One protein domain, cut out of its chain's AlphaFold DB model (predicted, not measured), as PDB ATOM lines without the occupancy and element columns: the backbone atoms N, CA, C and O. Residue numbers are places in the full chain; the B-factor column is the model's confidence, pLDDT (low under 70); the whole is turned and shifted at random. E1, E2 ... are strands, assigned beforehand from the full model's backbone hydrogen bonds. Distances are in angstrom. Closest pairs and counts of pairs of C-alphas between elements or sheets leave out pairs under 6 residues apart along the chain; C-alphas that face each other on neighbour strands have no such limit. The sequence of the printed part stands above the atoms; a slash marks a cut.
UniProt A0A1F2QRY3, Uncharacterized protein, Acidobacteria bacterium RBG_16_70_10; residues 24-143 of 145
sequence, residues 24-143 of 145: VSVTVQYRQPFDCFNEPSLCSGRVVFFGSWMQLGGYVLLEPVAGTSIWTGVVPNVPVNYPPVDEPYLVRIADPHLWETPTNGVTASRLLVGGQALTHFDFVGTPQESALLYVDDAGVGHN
ATOM      1  N   VAL A  24     -66.062 -54.274  76.081       96.38
ATOM      2  CA  VAL A  24     -65.477 -55.555  75.663       96.38
ATOM      3  C   VAL A  24     -65.647 -55.785  74.161       96.38
ATOM      4  O   VAL A  24     -66.394 -55.080  73.478       96.38
ATOM      5  N   SER A  25     -64.934 -56.780  73.635       97.31
ATOM      6  CA  SER A  25     -65.120 -57.272  72.269       97.31
ATOM      7  C   SER A  25     -65.904 -58.574  72.302       97.31
ATOM      8  O   SER A  25     -65.558 -59.484  73.051       97.31
ATOM      9  N   VAL A  26     -66.928 -58.682  71.461       97.50
ATOM     10  CA  VAL A  26     -67.823 -59.842  71.425       97.50
ATOM     11  C   VAL A  26     -67.738 -60.522  70.068       97.50
ATOM     12  O   VAL A  26     -67.817 -59.875  69.025       97.50
ATOM     13  N   THR A  27     -67.593 -61.845  70.072       98.12
ATOM     14  CA  THR A  27     -67.647 -62.633  68.835       98.12
ATOM     15  C   THR A  27     -69.097 -62.909  68.464       98.12
ATOM     16  O   THR A  27     -69.864 -63.411  69.281       98.12
ATOM     17  N   VAL A  28     -69.458 -62.624  67.219       98.25
ATOM     18  CA  VAL A  28     -70.765 -62.926  66.639       98.25
ATOM     19  C   VAL A  28     -70.602 -64.048  65.628       98.25
ATOM     20  O   VAL A  28     -69.691 -64.015  64.800       98.25
ATOM     21  N   GLN A  29     -71.491 -65.035  65.684       98.19
ATOM     22  CA  GLN A  29     -71.604 -66.070  64.664       98.19
ATOM     23  C   GLN A  29     -73.053 -66.197  64.217       98.19
ATOM     24  O   GLN A  29     -73.968 -66.185  65.033       98.19
ATOM     25  N   TYR A  30     -73.264 -66.357  62.923       97.88
ATOM     26  CA  TYR A  30     -74.577 -66.537  62.333       97.88
ATOM     27  C   TYR A  30     -74.546 -67.729  61.389       97.88
ATOM     28  O   TYR A  30     -73.662 -67.832  60.541       97.88
ATOM     29  N   ARG A  31     -75.513 -68.637  61.522       96.75
ATOM     30  CA  ARG A  31     -75.675 -69.747  60.581       96.75
ATOM     31  C   ARG A  31     -76.738 -69.394  59.550       96.75
ATOM     32  O   ARG A  31     -77.931 -69.494  59.832       96.75
ATOM     33  N   GLN A  32     -76.284 -69.044  58.356       94.44
ATOM     34  CA  GLN A  32     -77.137 -68.729  57.220       94.44
ATOM     35  C   GLN A  32     -77.929 -69.974  56.777       94.44
ATOM     36  O   GLN A  32     -77.391 -71.094  56.813       94.44
ATOM     37  N   PRO A  33     -79.208 -69.822  56.389       92.06
ATOM     38  CA  PRO A  33     -79.956 -70.877  55.717       92.06
ATOM     39  C   PRO A  33     -79.268 -71.289  54.409       92.06
ATOM     40  O   PRO A  33     -78.674 -70.469  53.711       92.06
ATOM     41  N   PHE A  34     -79.363 -72.578  54.079       86.12
ATOM     42  CA  PHE A  34     -78.813 -73.112  52.830       86.12
ATOM     43  C   PHE A  34     -79.559 -72.588  51.605       86.12
ATOM     44  O   PHE A  34     -78.937 -72.312  50.583       86.12
ATOM     45  N   ASP A  35     -80.876 -72.446  51.725       86.31
ATOM     46  CA  ASP A  35     -81.715 -71.969  50.640       86.31
ATOM     47  C   ASP A  35     -81.642 -70.445  50.542       86.31
ATOM     48  O   ASP A  35     -81.771 -69.719  51.532       86.31
ATOM     49  N   CYS A  36     -81.434 -69.975  49.318       89.50
ATOM     50  CA  CYS A  36     -81.582 -68.583  48.936       89.50
ATOM     51  C   CYS A  36     -83.040 -68.387  48.509       89.50
ATOM     52  O   CYS A  36     -83.465 -68.939  47.495       89.50
ATOM     53  N   PHE A  37     -83.812 -67.627  49.289       87.81
ATOM     54  CA  PHE A  37     -85.219 -67.337  48.982       87.81
ATOM     55  C   PHE A  37     -85.389 -66.175  48.000       87.81
ATOM     56  O   PHE A  37     -86.506 -65.749  47.763       87.81
ATOM     57  N   ASN A  38     -84.297 -65.639  47.466       82.69
ATOM     58  CA  ASN A  38     -84.275 -64.456  46.616       82.69
ATOM     59  C   ASN A  38     -83.609 -64.786  45.264       82.69
ATOM     60  O   ASN A  38     -83.151 -65.908  45.044       82.69
ATOM     61  N   GLU A  39     -83.507 -63.813  44.359       80.62
ATOM     62  CA  GLU A  39     -82.730 -63.953  43.128       80.62
ATOM     63  C   GLU A  39     -81.276 -64.356  43.470       80.62
ATOM     64  O   GLU A  39     -80.623 -63.671  44.269       80.62
ATOM     65  N   PRO A  40     -80.708 -65.416  42.856       79.12
ATOM     66  CA  PRO A  40     -79.397 -65.952  43.239       79.12
ATOM     67  C   PRO A  40     -78.259 -64.925  43.249       79.12
ATOM     68  O   PRO A  40     -77.330 -65.022  44.050       79.12
ATOM     69  N   SER A  41     -78.332 -63.914  42.379       80.00
ATOM     70  CA  SER A  41     -77.345 -62.830  42.319       80.00
ATOM     71  C   SER A  41     -77.322 -61.964  43.588       80.00
ATOM     72  O   SER A  41     -76.250 -61.520  44.004       80.00
ATOM     73  N   LEU A  42     -78.469 -61.779  44.246       80.94
ATOM     74  CA  LEU A  42     -78.626 -60.960  45.451       80.94
ATOM     75  C   LEU A  42     -78.199 -61.697  46.727       80.94
ATOM     76  O   LEU A  42     -77.746 -61.069  47.682       80.94
ATOM     77  N   CYS A  43     -78.255 -63.028  46.721       84.44
ATOM     78  CA  CYS A  43     -77.824 -63.874  47.837       84.44
ATOM     79  C   CYS A  43     -76.306 -63.896  48.061       84.44
ATOM     80  O   CYS A  43     -75.844 -64.273  49.131       84.44
ATOM     81  N   SER A  44     -75.520 -63.422  47.091       83.81
ATOM     82  CA  SER A  44     -74.072 -63.231  47.257       83.81
ATOM     83  C   SER A  44     -73.699 -62.056  48.178       83.81
ATOM     84  O   SER A  44     -72.520 -61.852  48.476       83.81
ATOM     85  N   GLY A  45     -74.690 -61.270  48.618       85.50
ATOM     86  CA  GLY A  45     -74.493 -60.150  49.527       85.50
ATOM     87  C   GLY A  45     -73.968 -60.576  50.901       85.50
ATOM     88  O   GLY A  45     -74.131 -61.710  51.345       85.50
ATOM     89  N   ARG A  46     -73.326 -59.634  51.599       90.62
ATOM     90  CA  ARG A  46     -72.789 -59.879  52.941       90.62
ATOM     91  C   ARG A  46     -73.894 -59.890  53.991       90.62
ATOM     92  O   ARG A  46     -74.819 -59.082  53.934       90.62
ATOM     93  N   VAL A  47     -73.718 -60.749  54.989       95.50
ATOM     94  CA  VAL A  47     -74.532 -60.754  56.205       95.50
ATOM     95  C   VAL A  47     -74.092 -59.611  57.122       95.50
ATOM     96  O   VAL A  47     -72.898 -59.393  57.339       95.50
ATOM     97  N   VAL A  48     -75.063 -58.880  57.667       96.94
ATOM     98  CA  VAL A  48     -74.828 -57.682  58.483       96.94
ATOM     99  C   VAL A  48     -75.378 -57.881  59.887       96.94
ATOM    100  O   VAL A  48     -76.523 -58.288  60.038       96.94
ATOM    101  N   PHE A  49     -74.592 -57.553  60.909       97.94
ATOM    102  CA  PHE A  49     -74.997 -57.576  62.312       97.94
ATOM    103  C   PHE A  49     -75.296 -56.177  62.852       97.94
ATOM    104  O   PHE A  49     -74.555 -55.228  62.590       97.94
ATOM    105  N   PHE A  50     -76.346 -56.090  63.668       97.62
ATOM    106  CA  PHE A  50     -76.773 -54.889  64.376       97.62
ATOM    107  C   PHE A  50     -76.956 -55.195  65.863       97.62
ATOM    108  O   PHE A  50     -77.572 -56.200  66.221       97.62
ATOM    109  N   GLY A  51     -76.488 -54.286  66.716       96.56
ATOM    110  CA  GLY A  51     -76.755 -54.289  68.154       96.56
ATOM    111  C   GLY A  51     -77.260 -52.924  68.612       96.56
ATOM    112  O   GLY A  51     -76.830 -51.900  68.082       96.56
ATOM    113  N   SER A  52     -78.159 -52.886  69.594       95.19
ATOM    114  CA  SER A  52     -78.767 -51.636  70.082       95.19
ATOM    115  C   SER A  52     -77.783 -50.666  70.741       95.19
ATOM    116  O   SER A  52     -78.085 -49.482  70.847       95.19
ATOM    117  N   TRP A  53     -76.606 -51.137  71.154       92.44
ATOM    118  CA  TRP A  53     -75.524 -50.295  71.676       92.44
ATOM    119  C   TRP A  53     -74.732 -49.569  70.580       92.44
ATOM    120  O   TRP A  53     -73.915 -48.698  70.878       92.44
ATOM    121  N   MET A  54     -74.911 -49.949  69.314       94.56
ATOM    122  CA  MET A  54     -74.215 -49.309  68.205       94.56
ATOM    123  C   MET A  54     -74.779 -47.909  67.955       94.56
ATOM    124  O   MET A  54     -75.958 -47.638  68.177       94.56
ATOM    125  N   GLN A  55     -73.934 -47.014  67.441       90.56
ATOM    126  CA  GLN A  55     -74.397 -45.714  66.956       90.56
ATOM    127  C   GLN A  55     -75.465 -45.892  65.869       90.56
ATOM    128  O   GLN A  55     -75.507 -46.917  65.189       90.56
ATOM    129  N   LEU A  56     -76.317 -44.884  65.671       84.50
ATOM    130  CA  LEU A  56     -77.316 -44.904  64.602       84.50
ATOM    131  C   LEU A  56     -76.646 -45.147  63.241       84.50
ATOM    132  O   LEU A  56     -75.736 -44.421  62.851       84.50
ATOM    133  N   GLY A  57     -77.102 -46.181  62.531       85.88
ATOM    134  CA  GLY A  57     -76.499 -46.620  61.267       85.88
ATOM    135  C   GLY A  57     -75.209 -47.434  61.420       85.88
ATOM    136  O   GLY A  57     -74.611 -47.799  60.413       85.88
ATOM    137  N   GLY A  58     -74.785 -47.732  62.648       92.81
ATOM    138  CA  GLY A  58     -73.679 -48.628  62.953       92.81
ATOM    139  C   GLY A  58     -74.053 -50.086  62.704       92.81
ATOM    140  O   GLY A  58     -75.164 -50.524  63.003       92.81
ATOM    141  N   TYR A  59     -73.110 -50.828  62.137       95.94
ATOM    142  CA  TYR A  59     -73.245 -52.249  61.856       95.94
ATOM    143  C   TYR A  59     -71.874 -52.913  61.786       95.94
ATOM    144  O   TYR A  59     -70.847 -52.247  61.637       95.94
ATOM    145  N   VAL A  60     -71.867 -54.242  61.844       97.19
ATOM    146  CA  VAL A  60     -70.680 -55.057  61.577       97.19
ATOM    147  C   VAL A  60     -70.964 -55.971  60.396       97.19
ATOM    148  O   VAL A  60     -71.957 -56.696  60.386       97.19
ATOM    149  N   LEU A  61     -70.095 -55.930  59.388       96.88
ATOM    150  CA  LEU A  61     -70.114 -56.903  58.300       96.88
ATOM    151  C   LEU A  61     -69.534 -58.214  58.814       96.88
ATOM    152  O   LEU A  61     -68.439 -58.226  59.376       96.88
ATOM    153  N   LEU A  62     -70.268 -59.304  58.621       97.44
ATOM    154  CA  LEU A  62     -69.755 -60.629  58.920       97.44
ATOM    155  C   LEU A  62     -68.988 -61.177  57.713       97.44
ATOM    156  O   LEU A  62     -69.289 -60.877  56.553       97.44
ATOM    157  N   GLU A  63     -68.000 -62.012  58.004       96.75
ATOM    158  CA  GLU A  63     -67.199 -62.725  57.020       96.75
ATOM    159  C   GLU A  63     -67.621 -64.199  56.967       96.75
ATOM    160  O   GLU A  63     -67.798 -64.825  58.021       96.75
ATOM    161  N   PRO A  64     -67.783 -64.777  55.767       95.31
ATOM    162  CA  PRO A  64     -68.150 -66.175  55.627       95.31
ATOM    163  C   PRO A  64     -66.968 -67.075  56.001       95.31
ATOM    164  O   PRO A  64     -65.826 -66.856  55.591       95.31
ATOM    165  N   VAL A  65     -67.245 -68.140  56.746       94.94
ATOM    166  CA  VAL A  65     -66.274 -69.193  57.044       94.94
ATOM    167  C   VAL A  65     -66.247 -70.167  55.871       94.94
ATOM    168  O   VAL A  65     -67.245 -70.829  55.569       94.94
ATOM    169  N   ALA A  66     -65.094 -70.255  55.205       92.06
ATOM    170  CA  ALA A  66     -64.924 -71.018  53.973       92.06
ATOM    171  C   ALA A  66     -65.402 -72.476  54.107       92.06
ATOM    172  O   ALA A  66     -65.043 -73.182  55.049       92.06
ATOM    173  N   GLY A  67     -66.202 -72.929  53.136       89.50
ATOM    174  CA  GLY A  67     -66.749 -74.289  53.104       89.50
ATOM    175  C   GLY A  67     -67.926 -74.538  54.056       89.50
ATOM    176  O   GLY A  67     -68.331 -75.686  54.220       89.50
ATOM    177  N   THR A  68     -68.487 -73.496  54.676       92.50
ATOM    178  CA  THR A  68     -69.631 -73.601  55.596       92.50
ATOM    179  C   THR A  68     -70.701 -72.550  55.283       92.50
ATOM    180  O   THR A  68     -70.452 -71.621  54.520       92.50
ATOM    181  N   SER A  69     -71.883 -72.667  55.901       91.94
ATOM    182  CA  SER A  69     -72.904 -71.605  55.911       91.94
ATOM    183  C   SER A  69     -72.804 -70.694  57.146       91.94
ATOM    184  O   SER A  69     -73.782 -70.067  57.551       91.94
ATOM    185  N   ILE A  70     -71.638 -70.660  57.798       95.88
ATOM    186  CA  ILE A  70     -71.400 -69.864  59.003       95.88
ATOM    187  C   ILE A  70     -70.750 -68.541  58.609       95.88
ATOM    188  O   ILE A  70     -69.785 -68.508  57.851       95.88
ATOM    189  N   TRP A  71     -71.260 -67.459  59.177       97.31
ATOM    190  CA  TRP A  71     -70.736 -66.107  59.075       97.31
ATOM    191  C   TRP A  71     -70.257 -65.659  60.447       97.31
ATOM    192  O   TRP A  71     -70.930 -65.911  61.444       97.31
ATOM    193  N   THR A  72     -69.099 -65.011  60.522       97.88
ATOM    194  CA  THR A  72     -68.489 -64.615  61.797       97.88
ATOM    195  C   THR A  72     -67.976 -63.187  61.767       97.88
ATOM    196  O   THR A  72     -67.625 -62.662  60.715       97.88
ATOM    197  N   GLY A  73     -67.929 -62.550  62.929       97.31
ATOM    198  CA  GLY A  73     -67.385 -61.207  63.083       97.31
ATOM    199  C   GLY A  73     -67.060 -60.906  64.537       97.31
ATOM    200  O   GLY A  73     -67.514 -61.600  65.447       97.31
ATOM    201  N   VAL A  74     -66.266 -59.862  64.756       97.69
ATOM    202  CA  VAL A  74     -65.952 -59.354  66.093       97.69
ATOM    203  C   VAL A  74     -66.524 -57.954  66.214       97.69
ATOM    204  O   VAL A  74     -66.220 -57.081  65.404       97.69
ATOM    205  N   VAL A  75     -67.355 -57.750  67.230       96.88
ATOM    206  CA  VAL A  75     -67.962 -56.462  67.543       96.88
ATOM    207  C   VAL A  75     -67.154 -55.817  68.665       96.88
ATOM    208  O   VAL A  75     -67.167 -56.340  69.781       96.88
ATOM    209  N   PRO A  76     -66.427 -54.719  68.407       95.31
ATOM    210  CA  PRO A  76     -65.685 -54.019  69.444       95.31
ATOM    211  C   PRO A  76     -66.595 -53.083  70.247       95.31
ATOM    212  O   PRO A  76     -67.675 -52.701  69.791       95.31
ATOM    213  N   ASN A  77     -66.093 -52.631  71.396       93.94
ATOM    214  CA  ASN A  77     -66.697 -51.571  72.209       93.94
ATOM    215  C   ASN A  77     -68.141 -51.868  72.647       93.94
ATOM    216  O   ASN A  77     -68.978 -50.967  72.686       93.94
ATOM    217  N   VAL A  78     -68.438 -53.127  72.967       95.00
ATOM    218  CA  VAL A  78     -69.730 -53.527  73.529       95.00
ATOM    219  C   VAL A  78     -69.726 -53.185  75.016       95.00
ATOM    220  O   VAL A  78     -68.845 -53.676  75.725       95.00
ATOM    221  N   PRO A  79     -70.646 -52.344  75.513       94.56
ATOM    222  CA  PRO A  79     -70.722 -52.088  76.940       94.56
ATOM    223  C   PRO A  79     -71.201 -53.338  77.684       94.56
ATOM    224  O   PRO A  79     -72.064 -54.071  77.212       94.56
ATOM    225  N   VAL A  80     -70.603 -53.600  78.839       94.81
ATOM    226  CA  VAL A  80     -70.969 -54.716  79.715       94.81
ATOM    227  C   VAL A  80     -72.212 -54.335  80.511       94.81
ATOM    228  O   VAL A  80     -72.213 -53.306  81.186       94.81
ATOM    229  N   ASN A  81     -73.232 -55.193  80.485       93.75
ATOM    230  CA  ASN A  81     -74.472 -55.037  81.255       93.75
ATOM    231  C   ASN A  81     -74.857 -56.305  82.046       93.75
ATOM    232  O   ASN A  81     -75.987 -56.403  82.525       93.75
ATOM    233  N   TYR A  82     -73.933 -57.265  82.187       92.62
ATOM    234  CA  TYR A  82     -74.071 -58.453  83.036       92.62
ATOM    235  C   TYR A  82     -73.160 -58.378  84.291       92.62
ATOM    236  O   TYR A  82     -71.996 -57.984  84.157       92.62
ATOM    237  N   PRO A  83     -73.610 -58.795  85.498       91.56
ATOM    238  CA  PRO A  83     -74.970 -59.233  85.843       91.56
ATOM    239  C   PRO A  83     -76.028 -58.174  85.498       91.56
ATOM    240  O   PRO A  83     -75.659 -57.004  85.458       91.56
ATOM    241  N   PRO A  84     -77.293 -58.554  85.219       88.12
ATOM    242  CA  PRO A  84     -78.314 -57.625  84.729       88.12
ATOM    243  C   PRO A  84     -78.475 -56.409  85.645       88.12
ATOM    244  O   PRO A  84     -79.004 -56.519  86.751       88.12
ATOM    245  N   VAL A  85     -77.982 -55.261  85.185       78.69
ATOM    246  CA  VAL A  85     -78.108 -53.961  85.870       78.69
ATOM    247  C   VAL A  85     -79.035 -53.000  85.128       78.69
ATOM    248  O   VAL A  85     -79.635 -52.137  85.759       78.69
ATOM    249  N   ASP A  86     -79.184 -53.200  83.820       82.38
ATOM    250  CA  ASP A  86     -79.974 -52.390  82.892       82.38
ATOM    251  C   ASP A  86     -80.832 -53.303  82.000       82.38
ATOM    252  O   ASP A  86     -80.829 -54.523  82.161       82.38
ATOM    253  N   GLU A  87     -81.544 -52.724  81.033       91.25
ATOM    254  CA  GLU A  87     -82.254 -53.482  80.001       91.25
ATOM    255  C   GLU A  87     -81.286 -54.333  79.144       91.25
ATOM    256  O   GLU A  87     -80.139 -53.928  78.890       91.25
ATOM    257  N   PRO A  88     -81.728 -55.506  78.655       95.69
ATOM    258  CA  PRO A  88     -80.945 -56.312  77.728       95.69
ATOM    259  C   PRO A  88     -80.755 -55.587  76.389       95.69
ATOM    260  O   PRO A  88     -81.577 -54.782  75.947       95.69
ATOM    261  N   TYR A  89     -79.677 -55.923  75.690       96.44
ATOM    262  CA  TYR A  89     -79.459 -55.457  74.331       96.44
ATOM    263  C   TYR A  89     -80.360 -56.174  73.335       96.44
ATOM    264  O   TYR A  89     -80.606 -57.372  73.451       96.44
ATOM    265  N   LEU A  90     -80.763 -55.435  72.302       96.81
ATOM    266  CA  LEU A  90     -81.460 -55.962  71.138       96.81
ATOM    267  C   LEU A  90     -80.437 -56.205  70.033       96.81
ATOM    268  O   LEU A  90     -79.708 -55.290  69.644       96.81
ATOM    269  N   VAL A  91     -80.400 -57.425  69.509       97.62
ATOM    270  CA  VAL A  91     -79.496 -57.813  68.422       97.62
ATOM    271  C   VAL A  91     -80.250 -58.461  67.273       97.62
ATOM    272  O   VAL A  91     -81.257 -59.137  67.474       97.62
ATOM    273  N   ARG A  92     -79.757 -58.255  66.052       97.50
ATOM    274  CA  ARG A  92     -80.332 -58.842  64.837       97.50
ATOM    275  C   ARG A  92     -79.321 -58.889  63.700       97.50
ATOM    276  O   ARG A  92     -78.295 -58.210  63.720       97.50
ATOM    277  N   ILE A  93     -79.658 -59.673  62.692       97.50
ATOM    278  CA  ILE A  93     -78.928 -59.854  61.447       97.50
ATOM    279  C   ILE A  93     -79.803 -59.388  60.283       97.50
ATOM    280  O   ILE A  93     -81.016 -59.586  60.307       97.50
ATOM    281  N   ALA A  94     -79.184 -58.801  59.260       95.94
ATOM    282  CA  ALA A  94     -79.748 -58.747  57.920       95.94
ATOM    283  C   ALA A  94     -79.021 -59.755  57.020       95.94
ATOM    284  O   ALA A  94     -77.797 -59.703  56.875       95.94
ATOM    285  N   ASP A  95     -79.788 -60.661  56.428       95.38
ATOM    286  CA  ASP A  95     -79.337 -61.735  55.556       95.38
ATOM    287  C   ASP A  95     -80.041 -61.636  54.189       95.38
ATOM    288  O   ASP A  95     -81.265 -61.792  54.110       95.38
ATOM    289  N   PRO A  96     -79.290 -61.411  53.096       93.44
ATOM    290  CA  PRO A  96     -79.846 -61.365  51.746       93.44
ATOM    291  C   PRO A  96     -80.571 -62.641  51.298       93.44
ATOM    292  O   PRO A  96     -81.446 -62.559  50.434       93.44
ATOM    293  N   HIS A  97     -80.267 -63.804  51.891       93.81
ATOM    294  CA  HIS A  97     -80.988 -65.051  51.604       93.81
ATOM    295  C   HIS A  97     -82.456 -64.996  52.029       93.81
ATOM    296  O   HIS A  97     -83.244 -65.816  51.564       93.81
ATOM    297  N   LEU A  98     -82.828 -64.056  52.900       93.31
ATOM    298  CA  LEU A  98     -84.146 -63.979  53.518       93.31
ATOM    299  C   LEU A  98     -85.014 -62.812  53.000       93.31
ATOM    300  O   LEU A  98     -86.107 -62.618  53.532       93.31
ATOM    301  N   TRP A  99     -84.586 -62.027  51.998       90.94
ATOM    302  CA  TRP A  99     -85.319 -60.816  51.562       90.94
ATOM    303  C   TRP A  99     -86.761 -61.063  51.089       90.94
ATOM    304  O   TRP A  99     -87.622 -60.250  51.391       90.94
ATOM    305  N   GLU A 100     -87.080 -62.185  50.443       89.50
ATOM    306  CA  GLU A 100     -88.465 -62.474  50.006       89.50
ATOM    307  C   GLU A 100     -89.284 -63.269  51.038       89.50
ATOM    308  O   GLU A 100     -90.364 -63.788  50.753       89.50
ATOM    309  N   THR A 101     -88.776 -63.385  52.264       90.94
ATOM    310  CA  THR A 101     -89.479 -64.063  53.359       90.94
ATOM    311  C   THR A 101     -90.305 -63.063  54.179       90.94
ATOM    312  O   THR A 101     -90.092 -61.854  54.072       90.94
ATOM    313  N   PRO A 102     -91.219 -63.520  55.059       92.44
ATOM    314  CA  PRO A 102     -91.966 -62.627  55.951       92.44
ATOM    315  C   PRO A 102     -91.087 -61.719  56.820       92.44
ATOM    316  O   PRO A 102     -91.523 -60.643  57.226       92.44
ATOM    317  N   THR A 103     -89.842 -62.124  57.082       93.50
ATOM    318  CA  THR A 103     -88.900 -61.318  57.855       93.50
ATOM    319  C   THR A 103     -88.162 -60.270  57.019       93.50
ATOM    320  O   THR A 103     -87.445 -59.437  57.568       93.50
ATOM    321  N   ASN A 104     -88.339 -60.278  55.693       92.25
ATOM    322  CA  ASN A 104     -87.735 -59.336  54.753       92.25
ATOM    323  C   ASN A 104     -86.217 -59.168  54.970       92.25
ATOM    324  O   ASN A 104     -85.687 -58.058  55.034       92.25
ATOM    325  N   GLY A 105     -85.510 -60.283  55.159       92.44
ATOM    326  CA  GLY A 105     -84.065 -60.298  55.389       92.44
ATOM    327  C   GLY A 105     -83.626 -60.171  56.835       92.44
ATOM    328  O   GLY A 105     -82.471 -60.448  57.126       92.44
ATOM    329  N   VAL A 106     -84.493 -59.736  57.748       95.75
ATOM    330  CA  VAL A 106     -84.109 -59.491  59.143       95.75
ATOM    331  C   VAL A 106     -84.347 -60.747  59.969       95.75
ATOM    332  O   VAL A 106     -85.385 -61.376  59.853       95.75
ATOM    333  N   THR A 107     -83.404 -61.156  60.808       96.38
ATOM    334  CA  THR A 107     -83.638 -62.240  61.770       96.38
ATOM    335  C   THR A 107     -82.644 -62.157  62.916       96.38
ATOM    336  O   THR A 107     -81.535 -61.666  62.747       96.38
ATOM    337  N   ALA A 108     -83.008 -62.659  64.086       96.56
ATOM    338  CA  ALA A 108     -82.060 -62.929  65.163       96.56
ATOM    339  C   ALA A 108     -81.937 -64.430  65.460       96.56
ATOM    340  O   ALA A 108     -81.079 -64.854  66.234       96.56
ATOM    341  N   SER A 109     -82.763 -65.257  64.816       92.69
ATOM    342  CA  SER A 109     -82.632 -66.708  64.869       92.69
ATOM    343  C   SER A 109     -81.274 -67.165  64.319       92.69
ATOM    344  O   SER A 109     -80.712 -66.545  63.417       92.69
ATOM    345  N   ARG A 110     -80.742 -68.284  64.834       94.88
ATOM    346  CA  ARG A 110     -79.446 -68.872  64.413       94.88
ATOM    347  C   ARG A 110     -78.218 -67.993  64.700       94.88
ATOM    348  O   ARG A 110     -77.128 -68.295  64.212       94.88
ATOM    349  N   LEU A 111     -78.402 -66.933  65.483       97.19
ATOM    350  CA  LEU A 111     -77.347 -66.063  65.972       97.19
ATOM    351  C   LEU A 111     -76.761 -66.618  67.274       97.19
ATOM    352  O   LEU A 111     -77.488 -67.036  68.179       97.19
ATOM    353  N   LEU A 112     -75.437 -66.601  67.356       98.12
ATOM    354  CA  LEU A 112     -74.669 -66.820  68.569       98.12
ATOM    355  C   LEU A 112     -73.884 -65.544  68.871       98.12
ATOM    356  O   LEU A 112     -73.201 -65.010  67.994       98.12
ATOM    357  N   VAL A 113     -73.940 -65.079  70.116       97.75
ATOM    358  CA  VAL A 113     -73.217 -63.882  70.564       97.75
ATOM    359  C   VAL A 113     -72.390 -64.237  71.790       97.75
ATOM    360  O   VAL A 113     -72.912 -64.773  72.762       97.75
ATOM    361  N   GLY A 114     -71.076 -64.028  71.722       97.00
ATOM    362  CA  GLY A 114     -70.154 -64.466  72.772       97.00
ATOM    363  C   GLY A 114     -70.196 -65.981  73.014       97.00
ATOM    364  O   GLY A 114     -69.975 -66.430  74.130       97.00
ATOM    365  N   GLY A 115     -70.556 -66.769  71.990       96.62
ATOM    366  CA  GLY A 115     -70.766 -68.220  72.091       96.62
ATOM    367  C   GLY A 115     -72.142 -68.650  72.617       96.62
ATOM    368  O   GLY A 115     -72.468 -69.834  72.543       96.62
ATOM    369  N   GLN A 116     -72.979 -67.718  73.076       97.38
ATOM    370  CA  GLN A 116     -74.326 -68.007  73.563       97.38
ATOM    371  C   GLN A 116     -75.328 -68.060  72.411       97.38
ATOM    372  O   GLN A 116     -75.494 -67.083  71.683       97.38
ATOM    373  N   ALA A 117     -76.033 -69.185  72.275       97.31
ATOM    374  CA  ALA A 117     -77.206 -69.272  71.410       97.31
ATOM    375  C   ALA A 117     -78.369 -68.494  72.039       97.31
ATOM    376  O   ALA A 117     -78.694 -68.698  73.215       97.31
ATOM    377  N   LEU A 118     -78.982 -67.610  71.255       96.06
ATOM    378  CA  LEU A 118     -80.052 -66.738  71.734       96.06
ATOM    379  C   LEU A 118     -81.385 -67.484  71.773       96.06
ATOM    380  O   LEU A 118     -81.695 -68.249  70.858       96.06
ATOM    381  N   THR A 119     -82.161 -67.274  72.834       95.75
ATOM    382  CA  THR A 119     -83.430 -67.991  73.059       95.75
ATOM    383  C   THR A 119     -84.632 -67.082  73.288       95.75
ATOM    384  O   THR A 119     -85.762 -67.556  73.202       95.75
ATOM    385  N   HIS A 120     -84.409 -65.791  73.532       95.88
ATOM    386  CA  HIS A 120     -85.460 -64.813  73.796       95.88
ATOM    387  C   HIS A 120     -85.533 -63.805  72.656       95.88
ATOM    388  O   HIS A 120     -84.526 -63.186  72.310       95.88
ATOM    389  N   PHE A 121     -86.720 -63.662  72.071       96.62
ATOM    390  CA  PHE A 121     -86.926 -62.918  70.836       96.62
ATOM    391  C   PHE A 121     -88.176 -62.045  70.899       96.62
ATOM    392  O   PHE A 121     -89.220 -62.490  71.378       96.62
ATOM    393  N   ASP A 122     -88.079 -60.863  70.301       95.81
ATOM    394  CA  ASP A 122     -89.188 -59.950  70.054       95.81
ATOM    395  C   ASP A 122     -89.579 -59.980  68.574       95.81
ATOM    396  O   ASP A 122     -88.733 -60.164  67.696       95.81
ATOM    397  N   PHE A 123     -90.871 -59.781  68.293       95.44
ATOM    398  CA  PHE A 123     -91.428 -59.655  66.936       95.44
ATOM    399  C   PHE A 123     -91.012 -60.781  65.965       95.44
ATOM    400  O   PHE A 123     -90.747 -60.535  64.784       95.44
ATOM    401  N   VAL A 124     -90.961 -62.018  66.470       94.06
ATOM    402  CA  VAL A 124     -90.535 -63.216  65.726       94.06
ATOM    403  C   VAL A 124     -91.284 -63.361  64.404       94.06
ATOM    404  O   VAL A 124     -92.508 -63.237  64.352       94.06
ATOM    405  N   GLY A 125     -90.552 -63.666  63.335       92.19
ATOM    406  CA  GLY A 125     -91.124 -63.888  62.009       92.19
ATOM    407  C   GLY A 125     -91.521 -62.607  61.272       92.19
ATOM    408  O   GLY A 125     -92.170 -62.689  60.230       92.19
ATOM    409  N   THR A 126     -91.134 -61.434  61.780       94.94
ATOM    410  CA  THR A 126     -91.418 -60.133  61.159       94.94
ATOM    411  C   THR A 126     -90.128 -59.386  60.799       94.94
ATOM    412  O   THR A 126     -89.059 -59.714  61.319       94.94
ATOM    413  N   PRO A 127     -90.197 -58.315  59.986       95.25
ATOM    414  CA  PRO A 127     -89.037 -57.467  59.691       95.25
ATOM    415  C   PRO A 127     -88.478 -56.689  60.892       95.25
ATOM    416  O   PRO A 127     -87.477 -55.982  60.767       95.25
ATOM    417  N   GLN A 128     -89.136 -56.777  62.049       95.12
ATOM    418  CA  GLN A 128     -88.701 -56.167  63.303       95.12
ATOM    419  C   GLN A 128     -88.076 -57.185  64.263       95.12
ATOM    420  O   GLN A 128     -87.756 -56.808  65.385       95.12
ATOM    421  N   GLU A 129     -87.882 -58.439  63.837       97.19
ATOM    422  CA  GLU A 129     -87.328 -59.486  64.695       97.19
ATOM    423  C   GLU A 129     -85.975 -59.083  65.302       97.19
ATOM    424  O   GLU A 129     -85.051 -58.641  64.608       97.19
ATOM    425  N   SER A 130     -85.857 -59.286  66.611       97.31
ATOM    426  CA  SER A 130     -84.630 -59.088  67.381       97.31
ATOM    427  C   SER A 130     -84.551 -60.080  68.531       97.31
ATOM    428  O   SER A 130     -85.572 -60.545  69.026       97.31
ATOM    429  N   ALA A 131     -83.339 -60.395  68.973       97.56
ATOM    430  CA  ALA A 131     -83.100 -61.188  70.170       97.56
ATOM    431  C   ALA A 131     -82.606 -60.313  71.319       97.56
ATOM    432  O   ALA A 131     -81.940 -59.303  71.088       97.56
ATOM    433  N   LEU A 132     -82.912 -60.744  72.540       97.25
ATOM    434  CA  LEU A 132     -82.511 -60.090  73.781       97.25
ATOM    435  C   LEU A 132     -81.261 -60.755  74.357       97.25
ATOM    436  O   LEU A 132     -81.142 -61.983  74.346       97.25
ATOM    437  N   LEU A 133     -80.333 -59.949  74.874       96.62
ATOM    438  CA  LEU A 133     -79.045 -60.438  75.356       96.62
ATOM    439  C   LEU A 133     -78.396 -59.517  76.400       96.62
ATOM    440  O   LEU A 133     -78.371 -58.303  76.229       96.62
ATOM    441  N   TYR A 134     -77.751 -60.104  77.406       97.19
ATOM    442  CA  TYR A 134     -76.754 -59.432  78.245       97.19
ATOM    443  C   TYR A 134     -75.328 -59.832  77.853       97.19
ATOM    444  O   TYR A 134     -75.107 -60.930  77.348       97.19
ATOM    445  N   VAL A 135     -74.352 -58.964  78.108       96.69
ATOM    446  CA  VAL A 135     -72.929 -59.207  77.833       96.69
ATOM    447  C   VAL A 135     -72.122 -59.011  79.108       96.69
ATOM    448  O   VAL A 135     -72.276 -57.994  79.788       96.69
ATOM    449  N   ASP A 136     -71.264 -59.981  79.426       95.50
ATOM    450  CA  ASP A 136     -70.367 -59.942  80.583       95.50
ATOM    451  C   ASP A 136     -68.959 -59.414  80.263       95.50
ATOM    452  O   ASP A 136     -68.611 -59.122  79.117       95.50
ATOM    453  N   ASP A 137     -68.127 -59.298  81.299       95.44
ATOM    454  CA  ASP A 137     -66.745 -58.815  81.189       95.44
ATOM    455  C   ASP A 137     -65.827 -59.718  80.346       95.44
ATOM    456  O   ASP A 137     -64.767 -59.275  79.903       95.44
ATOM    457  N   ALA A 138     -66.207 -60.978  80.114       95.75
ATOM    458  CA  ALA A 138     -65.480 -61.897  79.243       95.75
ATOM    459  C   ALA A 138     -65.933 -61.790  77.774       95.75
ATOM    460  O   ALA A 138     -65.393 -62.490  76.915       95.75
ATOM    461  N   GLY A 139     -66.909 -60.927  77.471       95.88
ATOM    462  CA  GLY A 139     -67.527 -60.835  76.150       95.88
ATOM    463  C   GLY A 139     -68.443 -62.020  75.836       95.88
ATOM    464  O   GLY A 139     -68.727 -62.274  74.662       95.88
ATOM    465  N   VAL A 140     -68.882 -62.755  76.861       97.31
ATOM    466  CA  VAL A 140     -69.836 -63.858  76.742       97.31
ATOM    467  C   VAL A 140     -71.252 -63.305  76.827       97.31
ATOM    468  O   VAL A 140     -71.558 -62.396  77.603       97.31
ATOM    469  N   GLY A 141     -72.113 -63.850  75.975       96.88
ATOM    470  CA  GLY A 141     -73.524 -63.527  75.962       96.88
ATOM    471  C   GLY A 141     -74.318 -64.297  77.021       96.88
ATOM    472  O   GLY A 141     -74.025 -65.457  77.286       96.88
ATOM    473  N   HIS A 142     -75.369 -63.693  77.569       97.31
ATOM    474  CA  HIS A 142     -76.287 -64.323  78.520       97.31
ATOM    475  C   HIS A 142     -77.737 -64.035  78.138       97.31
ATOM    476  O   HIS A 142     -78.137 -62.876  78.010       97.31
ATOM    477  N   ASN A 143     -78.536 -65.089  77.963       95.81
ATOM    478  CA  ASN A 143     -79.970 -64.922  77.744       95.81
ATOM    479  C   ASN A 143     -80.630 -64.305  78.991       95.81
ATOM    480  O   ASN A 143     -80.205 -64.594  80.114       95.81
TER     481      ASN A 143
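This is residues 24 to 143 of the 145 residues of an uncharacterized protein of Acidobacteria bacterium RBG_16_70_10 (UniProt A0A1F2QRY3). With little regular structure, two small curved sheets, E3-E1-E5 and E2-E4-E6, form a loose, incompletely closed barrel; residues 32 to 47 and 95 to 105 lie at one end, 80 to 87 at the other. The printed part has 120 residues, no named helix and six strands, E1 to E6; it is all strand, with 37 residues in named elements. Both sheets are antiparallel; the whole is compact, radius of gyration of the C-alphas 13.8 A, spans 44 by 30 by 25 A.

E1, residues 24 to 31, begins at C-alpha 24 (-65.477, -55.555, 75.663) and is 23.1 A long. E2 is 48 to 51, E3 70 to 79 at 25.3 A, E4 89 to 94, E5 111 to 113, and E6 130 to 135, ending at C-alpha 135 (-72.929, -59.207, 77.833).

Within hydrogen-bond range are N 28 and O 73 of E1 and E3, 2.8 A, N 29 and O 112 of E1 and E5, 2.9 A, N 50 and O 92 of E2 and E4, 2.9 A, and N 91 and O 131 of E4 and E6, 2.9 A. E3 bends by 67 degrees at residue 76. E2 and E3 are near each other, with 10 pairs of C-alphas within 10 A.

The C-alphas of Ser 41 and Val 85 are the two farthest apart, 44.5 A. The printed part has no cut; the link E3 to E4 is short, the others long. No printed residue is under 70.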